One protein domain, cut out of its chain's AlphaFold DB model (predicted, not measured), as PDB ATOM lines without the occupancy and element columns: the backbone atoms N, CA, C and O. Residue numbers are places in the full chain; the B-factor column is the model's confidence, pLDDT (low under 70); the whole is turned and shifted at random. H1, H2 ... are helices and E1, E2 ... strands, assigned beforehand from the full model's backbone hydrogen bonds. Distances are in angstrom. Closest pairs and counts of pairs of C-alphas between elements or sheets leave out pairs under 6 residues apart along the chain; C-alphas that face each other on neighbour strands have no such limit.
ATOM      1  N   ARG A  95      17.705 -15.146  29.756       80.75
ATOM      2  CA  ARG A  95      17.472 -14.931  28.322       80.75
ATOM      3  C   ARG A  95      16.207 -15.628  27.829       80.75
ATOM      4  O   ARG A  95      15.399 -14.991  27.164       80.75
ATOM      5  N   ASP A  96      16.014 -16.888  28.190       84.88
ATOM      6  CA  ASP A  96      14.868 -17.692  27.762       84.88
ATOM      7  C   ASP A  96      13.572 -17.144  28.366       84.88
ATOM      8  O   ASP A  96      12.532 -17.130  27.715       84.88
ATOM      9  N   LEU A  97      13.633 -16.578  29.572       83.06
ATOM     10  CA  LEU A  97      12.479 -15.954  30.227       83.06
ATOM     11  C   LEU A  97      12.046 -14.636  29.551       83.06
ATOM     12  O   LEU A  97      10.864 -14.299  29.541       83.06
ATOM     13  N   VAL A  98      12.993 -13.909  28.950       84.44
ATOM     14  CA  VAL A  98      12.730 -12.682  28.176       84.44
ATOM     15  C   VAL A  98      12.310 -12.997  26.741       84.44
ATOM     16  O   VAL A  98      11.471 -12.293  26.191       84.44
ATOM     17  N   LEU A  99      12.888 -14.030  26.128       87.44
ATOM     18  CA  LEU A  99      12.701 -14.336  24.706       87.44
ATOM     19  C   LEU A  99      11.610 -15.378  24.427       87.44
ATOM     20  O   LEU A  99      11.186 -15.501  23.281       87.44
ATOM     21  N   SER A 100      11.150 -16.123  25.437       86.88
ATOM     22  CA  SER A 100      10.067 -17.105  25.277       86.88
ATOM     23  C   SER A 100       8.694 -16.498  24.968       86.88
ATOM     24  O   SER A 100       7.972 -17.103  24.169       86.88
ATOM     25  N   PRO A 101       8.275 -15.347  25.540       85.44
ATOM     26  CA  PRO A 101       6.961 -14.794  25.243       85.44
ATOM     27  C   PRO A 101       6.931 -14.164  23.840       85.44
ATOM     28  O   PRO A 101       7.882 -13.483  23.455       85.44
ATOM     29  N   PRO A 102       5.817 -14.281  23.092       87.62
ATOM     30  CA  PRO A 102       5.691 -13.686  21.757       87.62
ATOM     31  C   PRO A 102       5.652 -12.150  21.784       87.62
ATOM     32  O   PRO A 102       5.889 -11.502  20.766       87.62
ATOM     33  N   ALA A 103       5.326 -11.561  22.937       88.19
ATOM     34  CA  ALA A 103       5.304 -10.124  23.144       88.19
ATOM     35  C   ALA A 103       5.661  -9.774  24.593       88.19
ATOM     36  O   ALA A 103       5.202 -10.415  25.545       88.19
ATOM     37  N   LEU A 104       6.435  -8.701  24.743       90.12
ATOM     38  CA  LEU A 104       6.777  -8.105  26.027       90.12
ATOM     39  C   LEU A 104       6.082  -6.755  26.160       90.12
ATOM     40  O   LEU A 104       6.147  -5.913  25.266       90.12
ATOM     41  N   VAL A 105       5.438  -6.544  27.300       91.81
ATOM     42  CA  VAL A 105       4.793  -5.281  27.641       91.81
ATOM     43  C   VAL A 105       5.679  -4.558  28.641       91.81
ATOM     44  O   VAL A 105       5.930  -5.055  29.740       91.81
ATOM     45  N   VAL A 106       6.150  -3.374  28.260       91.31
ATOM     46  CA  VAL A 106       6.940  -2.506  29.133       91.31
ATOM     47  C   VAL A 106       6.014  -1.452  29.718       91.31
ATOM     48  O   VAL A 106       5.358  -0.717  28.983       91.31
ATOM     49  N   THR A 107       5.942  -1.383  31.045       91.12
ATOM     50  CA  THR A 107       5.063  -0.440  31.751       91.12
ATOM     51  C   THR A 107       5.845   0.388  32.756       91.12
ATOM     52  O   THR A 107       6.783  -0.102  33.383       91.12
ATOM     53  N   ARG A 108       5.445   1.650  32.919       87.06
ATOM     54  CA  ARG A 108       5.938   2.527  33.980       87.06
ATOM     55  C   ARG A 108       4.841   2.728  35.009       87.06
ATOM     56  O   ARG A 108       3.722   3.092  34.658       87.06
ATOM     57  N   GLU A 109       5.194   2.533  36.269       82.38
ATOM     58  CA  GLU A 109       4.337   2.890  37.391       82.38
ATOM     59  C   GLU A 109       4.650   4.341  37.769       82.38
ATOM     60  O   GLU A 109       5.781   4.683  38.118       82.38
ATOM     61  N   TYR A 110       3.663   5.220  37.600       81.19
ATOM     62  CA  TYR A 110       3.776   6.620  37.988       81.19
ATOM     63  C   TYR A 110       3.193   6.801  39.385       81.19
ATOM     64  O   TYR A 110       2.007   6.564  39.608       81.19
ATOM     65  N   GLU A 111       4.016   7.261  40.322       77.69
ATOM     66  CA  GLU A 111       3.533   7.685  41.632       77.69
ATOM     67  C   GLU A 111       2.981   9.111  41.525       77.69
ATOM     68  O   GLU A 111       3.681  10.028  41.089       77.69
ATOM     69  N   TRP A 112       1.732   9.315  41.954       78.94
ATOM     70  CA  TRP A 112       1.069  10.624  41.916       78.94
ATOM     71  C   TRP A 112       1.872  11.724  42.623       78.94
ATOM     72  O   TRP A 112       1.892  12.863  42.165       78.94
ATOM     73  N   ALA A 113       2.594  11.381  43.691       77.31
ATOM     74  CA  ALA A 113       3.457  12.316  44.406       77.31
ATOM     75  C   ALA A 113       4.612  12.852  43.537       77.31
ATOM     76  O   ALA A 113       4.935  14.036  43.622       77.31
ATOM     77  N   ASN A 114       5.187  12.027  42.655       73.56
ATOM     78  CA  ASN A 114       6.286  12.450  41.779       73.56
ATOM     79  C   ASN A 114       5.801  13.456  40.727       73.56
ATOM     80  O   ASN A 114       6.507  14.414  40.422       73.56
ATOM     81  N   ILE A 115       4.567  13.286  40.239       72.88
ATOM     82  CA  ILE A 115       3.930  14.224  39.304       72.88
ATOM     83  C   ILE A 115       3.602  15.551  40.006       72.88
ATOM     84  O   ILE A 115       3.825  16.616  39.439       72.88
ATOM     85  N   LEU A 116       3.090  15.499  41.241       77.00
ATOM     86  CA  LEU A 116       2.609  16.685  41.959       77.00
ATOM     87  C   LEU A 116       3.727  17.560  42.544       77.00
ATOM     88  O   LEU A 116       3.564  18.774  42.618       77.00
ATOM     89  N   VAL A 117       4.847  16.969  42.970       79.56
ATOM     90  CA  VAL A 117       5.953  17.704  43.617       79.56
ATOM     91  C   VAL A 117       7.086  18.029  42.629       79.56
ATOM     92  O   VAL A 117       7.962  18.836  42.931       79.56
ATOM     93  N   GLY A 118       7.058  17.450  41.424       69.94
ATOM     94  CA  GLY A 118       8.030  17.746  40.367       69.94
ATOM     95  C   GLY A 118       9.410  17.128  40.598       69.94
ATOM     96  O   GLY A 118      10.404  17.621  40.068       69.94
ATOM     97  N   PHE A 119       9.498  16.057  41.391       70.25
ATOM     98  CA  PHE A 119      10.733  15.290  41.516       70.25
ATOM     99  C   PHE A 119      10.821  14.264  40.386       70.25
ATOM    100  O   PHE A 119      10.173  13.216  40.417       70.25
ATOM    101  N   GLU A 120      11.665  14.548  39.397       65.00
ATOM    102  CA  GLU A 120      12.047  13.579  38.372       65.00
ATOM    103  C   GLU A 120      13.024  12.557  38.966       65.00
ATOM    104  O   GLU A 120      14.245  12.696  38.900       65.00
ATOM    105  N   GLN A 121      12.488  11.512  39.594       68.19
ATOM    106  CA  GLN A 121      13.280  10.315  39.868       68.19
ATOM    107  C   GLN A 121      13.649   9.619  38.551       68.19
ATOM    108  O   GLN A 121      12.875   9.647  37.592       68.19
ATOM    109  N   ALA A 122      14.803   8.942  38.529       73.75
ATOM    110  CA  ALA A 122      15.231   8.135  37.389       73.75
ATOM    111  C   ALA A 122      14.116   7.167  36.960       73.75
ATOM    112  O   ALA A 122      13.550   6.447  37.791       73.75
ATOM    113  N   ASN A 123      13.789   7.172  35.666       80.62
ATOM    114  CA  ASN A 123      12.669   6.406  35.137       80.62
ATOM    115  C   ASN A 123      12.918   4.903  35.329       80.62
ATOM    116  O   ASN A 123      13.954   4.372  34.917       80.62
ATOM    117  N   LYS A 124      11.953   4.219  35.950       85.12
ATOM    118  CA  LYS A 124      11.947   2.765  36.135       85.12
ATOM    119  C   LYS A 124      10.758   2.164  35.402       85.12
ATOM    120  O   LYS A 124       9.659   2.714  35.438       85.12
ATOM    121  N   TYR A 125      10.987   1.024  34.774       90.19
ATOM    122  CA  TYR A 125      10.014   0.302  33.975       90.19
ATOM    123  C   TYR A 125      10.001  -1.171  34.376       90.19
ATOM    124  O   TYR A 125      11.040  -1.757  34.688       90.19
ATOM    125  N   THR A 126       8.822  -1.780  34.343       90.69
ATOM    126  CA  THR A 126       8.630  -3.217  34.550       90.69
ATOM    127  C   THR A 126       8.360  -3.889  33.210       90.69
ATOM    128  O   THR A 126       7.596  -3.372  32.390       90.69
ATOM    129  N   ILE A 127       9.006  -5.029  32.977       90.69
ATOM    130  CA  ILE A 127       8.833  -5.848  31.778       90.69
ATOM    131  C   ILE A 127       7.930  -7.015  32.150       90.69
ATOM    132  O   ILE A 127       8.233  -7.771  33.076       90.69
ATOM    133  N   ARG A 128       6.818  -7.161  31.430       90.75
ATOM    134  CA  ARG A 128       5.815  -8.196  31.669       90.75
ATOM    135  C   ARG A 128       5.634  -9.070  30.432       90.75
ATOM    136  O   ARG A 128       5.540  -8.555  29.320       90.75
ATOM    137  N   ALA A 129       5.553 -10.381  30.627       88.06
ATOM    138  CA  ALA A 129       5.234 -11.337  29.574       88.06
ATOM    139  C   ALA A 129       3.721 -11.348  29.312       88.06
ATOM    140  O   ALA A 129       2.930 -11.574  30.229       88.06
ATOM    141  N   ALA A 130       3.300 -11.131  28.067       83.69
ATOM    142  CA  ALA A 130       1.917 -11.373  27.655       83.69
ATOM    143  C   ALA A 130       1.738 -12.851  27.245       83.69
ATOM    144  O   ALA A 130       2.682 -13.432  26.708       83.69
ATOM    145  N   PRO A 131       0.560 -13.478  27.456       78.06
ATOM    146  CA  PRO A 131      -0.706 -12.915  27.951       78.06
ATOM    147  C   PRO A 131      -0.912 -12.967  29.483       78.06
ATOM    148  O   PRO A 131      -1.963 -12.552  29.962       78.06
ATOM    149  N   GLY A 132       0.057 -13.449  30.267       78.62
ATOM    150  CA  GLY A 132      -0.109 -13.661  31.718       78.62
ATOM    151  C   GLY A 132       0.222 -12.464  32.617       78.62
ATOM    152  O   GLY A 132      -0.054 -12.499  33.812       78.62
ATOM    153  N   GLY A 133       0.853 -11.418  32.081       82.06
ATOM    154  CA  GLY A 133       1.298 -10.258  32.859       82.06
ATOM    155  C   GLY A 133       2.412 -10.570  33.867       82.06
ATOM    156  O   GLY A 133       2.692  -9.732  34.725       82.06
ATOM    157  N   GLN A 134       3.044 -11.746  33.775       86.94
ATOM    158  CA  GLN A 134       4.115 -12.166  34.676       86.94
ATOM    159  C   GLN A 134       5.311 -11.225  34.538       86.94
ATOM    160  O   GLN A 134       5.743 -10.926  33.424       86.94
ATOM    161  N   VAL A 135       5.848 -10.760  35.666       88.19
ATOM    162  CA  VAL A 135       7.015  -9.874  35.674       88.19
ATOM    163  C   VAL A 135       8.260 -10.682  35.328       88.19
ATOM    164  O   VAL A 135       8.626 -11.615  36.037       88.19
ATOM    165  N   VAL A 136       8.895 -10.294  34.230       88.81
ATOM    166  CA  VAL A 136      10.108 -10.911  33.681       88.81
ATOM    167  C   VAL A 136      11.354 -10.176  34.168       88.81
ATOM    168  O   VAL A 136      12.397 -10.783  34.394       88.81
ATOM    169  N   GLY A 137      11.262  -8.854  34.343       88.75
ATOM    170  CA  GLY A 137      12.402  -8.046  34.753       88.75
ATOM    171  C   GLY A 137      12.096  -6.561  34.901       88.75
ATOM    172  O   GLY A 137      10.956  -6.116  34.747       88.75
ATOM    173  N   TYR A 138      13.148  -5.796  35.190       89.06
ATOM    174  CA  TYR A 138      13.092  -4.358  35.432       89.06
ATOM    175  C   TYR A 138      14.120  -3.632  34.566       89.06
ATOM    176  O   TYR A 138      15.250  -4.095  34.413       89.06
ATOM    177  N   LEU A 139      13.731  -2.476  34.036       87.56
ATOM    178  CA  LEU A 139      14.596  -1.561  33.304       87.56
ATOM    179  C   LEU A 139      14.651  -0.241  34.074       87.56
ATOM    180  O   LEU A 139      13.620   0.273  34.497       87.56
ATOM    181  N   ALA A 140      15.839   0.319  34.254       85.56
ATOM    182  CA  ALA A 140      16.000   1.642  34.835       85.56
ATOM    183  C   ALA A 140      16.909   2.470  33.937       85.56
ATOM    184  O   ALA A 140      17.937   1.981  33.463       85.56
ATOM    185  N   GLU A 141      16.535   3.722  33.714       76.25
ATOM    186  CA  GLU A 141      17.424   4.670  33.065       76.25
ATOM    187  C   GLU A 141      18.591   4.969  34.004       76.25
ATOM    188  O   GLU A 141      18.416   5.398  35.147       76.25
ATOM    189  N   VAL A 142      19.805   4.729  33.520       68.25
ATOM    190  CA  VAL A 142      20.998   5.216  34.198       68.25
ATOM    191  C   VAL A 142      21.127   6.681  33.827       68.25
ATOM    192  O   VAL A 142      21.288   7.012  32.653       68.25
ATOM    193  N   THR A 143      21.101   7.562  34.824       63.00
ATOM    194  CA  THR A 143      21.580   8.931  34.652       63.00
ATOM    195  C   THR A 143      23.079   8.827  34.399       63.00
ATOM    196  O   THR A 143      23.890   8.785  35.326       63.00
ATOM    197  N   ILE A 144      23.464   8.685  33.131       53.66
ATOM    198  CA  ILE A 144      24.855   8.804  32.727       53.66
ATOM    199  C   ILE A 144      25.181  10.271  32.962       53.66
ATOM    200  O   ILE A 144      24.947  11.129  32.115       53.66
ATOM    201  N   CYS A 145      25.689  10.580  34.153       50.31
ATOM    202  CA  CYS A 145      26.434  11.805  34.324       50.31
ATOM    203  C   CYS A 145      27.575  11.713  33.310       50.31
ATOM    204  O   CYS A 145      28.424  10.824  33.411       50.31
ATOM    205  N   TRP A 146      27.554  12.581  32.299       50.06
ATOM    206  CA  TRP A 146      28.548  12.619  31.224       50.06
ATOM    207  C   TRP A 146      29.988  12.592  31.773       50.06
ATOM    208  O   TRP A 146      30.863  11.943  31.202       50.06
ATOM    209  N   ALA A 147      30.200  13.171  32.962       55.84
ATOM    210  CA  ALA A 147      31.471  13.144  33.680       55.84
ATOM    211  C   ALA A 147      31.971  11.728  34.043       55.84
ATOM    212  O   ALA A 147      33.169  11.477  33.971       55.84
ATOM    213  N   CYS A 148      31.089  10.780  34.382       50.53
ATOM    214  CA  CYS A 148      31.494   9.402  34.689       50.53
ATOM    215  C   CYS A 148      31.812   8.577  33.435       50.53
ATOM    216  O   CYS A 148      32.592   7.631  33.519       50.53
ATOM    217  N   ASN A 149      31.230   8.913  32.278       54.12
ATOM    218  CA  ASN A 149      31.467   8.151  31.052       54.12
ATOM    219  C   ASN A 149      32.865   8.433  30.477       54.12
ATOM    220  O   ASN A 149      33.571   7.509  30.084       54.12
ATOM    221  N   ASN A 150      33.318   9.691  30.528       55.03
ATOM    222  CA  ASN A 150      34.650  10.073  30.039       55.03
ATOM    223  C   ASN A 150      35.807   9.488  30.862       55.03
ATOM    224  O   ASN A 150      36.902   9.311  30.337       55.03
ATOM    225  N   GLN A 151      35.580   9.138  32.129       53.91
ATOM    226  CA  GLN A 151      36.622   8.535  32.960       53.91
ATOM    227  C   GLN A 151      36.877   7.064  32.598       53.91
ATOM    228  O   GLN A 151      37.994   6.579  32.754       53.91
ATOM    229  N   LYS A 152      35.863   6.370  32.062       49.94
ATOM    230  CA  LYS A 152      35.971   4.963  31.658       49.94
ATOM    231  C   LYS A 152      36.755   4.802  30.351       49.94
ATOM    232  O   LYS A 152      37.625   3.948  30.270       49.94
ATOM    233  N   TYR A 153      36.539   5.692  29.381       51.53
ATOM    234  CA  TYR A 153      37.295   5.689  28.119       51.53
ATOM    235  C   TYR A 153      38.752   6.150  28.262       51.53
ATOM    236  O   TYR A 153      39.568   5.843  27.401       51.53
ATOM    237  N   SER A 154      39.096   6.861  29.340       53.06
ATOM    238  CA  SER A 154      40.469   7.321  29.576       53.06
ATOM    239  C   SER A 154      41.386   6.258  30.193       53.06
ATOM    240  O   SER A 154      42.596   6.463  30.186       53.06
ATOM    241  N   GLN A 155      40.852   5.169  30.762       56.44
ATOM    242  CA  GLN A 155      41.674   4.114  31.380       56.44
ATOM    243  C   GLN A 155      41.904   2.898  30.476       56.44
ATOM    244  O   GLN A 155      42.897   2.200  30.659       56.44
ATOM    245  N   ASP A 156      41.058   2.685  29.466       53.22
ATOM    246  CA  ASP A 156      41.197   1.556  28.533       53.22
ATOM    247  C   ASP A 156      42.142   1.850  27.351       53.22
ATOM    248  O   ASP A 156      42.460   0.959  26.567       53.22
TER     249      ASP A 156
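What this domain is: This is residues 95 to 156 of the 160 residues of the protein "Phospholipid scramblase" of Chondrus crispus (UniProt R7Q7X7). A small sheet of three strands, E1, E2 and E3, has the short helix H1 over one face, near the end where E1 begins, and two arms that stick out from the opposite end and spread away from each other. One arm is residues 111 to 120, which hold H2 in the stretch between E1 and E2; the other is residues 144 to 156, a tail after E3 that holds H3. The printed part has 62 residues, with three named helices and three named strands in the order H1, E1, H2, E2, E3, H3, and its class is mixed, helices and strands. The sheet's order is E1, E2, E3, with its neighbour strands antiparallel. The whole is extended, with a radius of gyration of the C-alphas of 16.4 A, and flat, spanning 45 by 39 by 11 A.

Where its parts are: H1, residues 95 to 99, begins with C-alpha 95 at (17.472, -14.931, 28.322) and is 6.0 A long from first to last C-alpha. E1, residues 104 to 107, is 9.7 A long. H2, residues 112 to 117, is 8.8 A long, with C-alpha 112 at (1.069, 10.624, 41.916). E2, residues 124 to 129, is 16.9 A long, and E3, residues 134 to 140, is 18.2 A long. H3, residues 146 to 153, is 11.6 A long and ends with C-alpha 153 at (37.295, 5.689, 28.119).

How they stand to each other: H1 is on the sheet at a height over the sheet of 9.5 A. It lies over E2, but only just, with 3 of its 5 C-alphas falling on that strand. The closest C-alphas of H1 and E3 are those of Val 98 and Val 136, 6.3 A apart. E1 and E2 are antiparallel at 148 degrees, with N 105 and O 128 2.9 A apart, within hydrogen-bond range. E2 and E3 form a hairpin, antiparallel at 154 degrees, with N 125 and O 139 2.8 A apart, also within range. E1 and E3 are the edge strands. H2 and H3 are not on the sheet, and they are apart. In H1 and H2 every O i to N i+4 pair is within hydrogen-bond range; in H3 1 of 4 is, and 2 of 5 O i to N i+3 pairs are.

The domain as a whole: The two C-alphas farthest apart are those of Pro 131 and Ser 154, at 45.9 A. Without the stretches that stand free, the body has 39 residues and spans 30 by 20 by 11 A. The printed part has no cut. No link is long; that from H2 to E2 is short, and the others are tight. The mean pLDDT of the printed part is 76.1, and 18 residues are under 70: residue 118, residues 120 to 121 and residues 142 to 156.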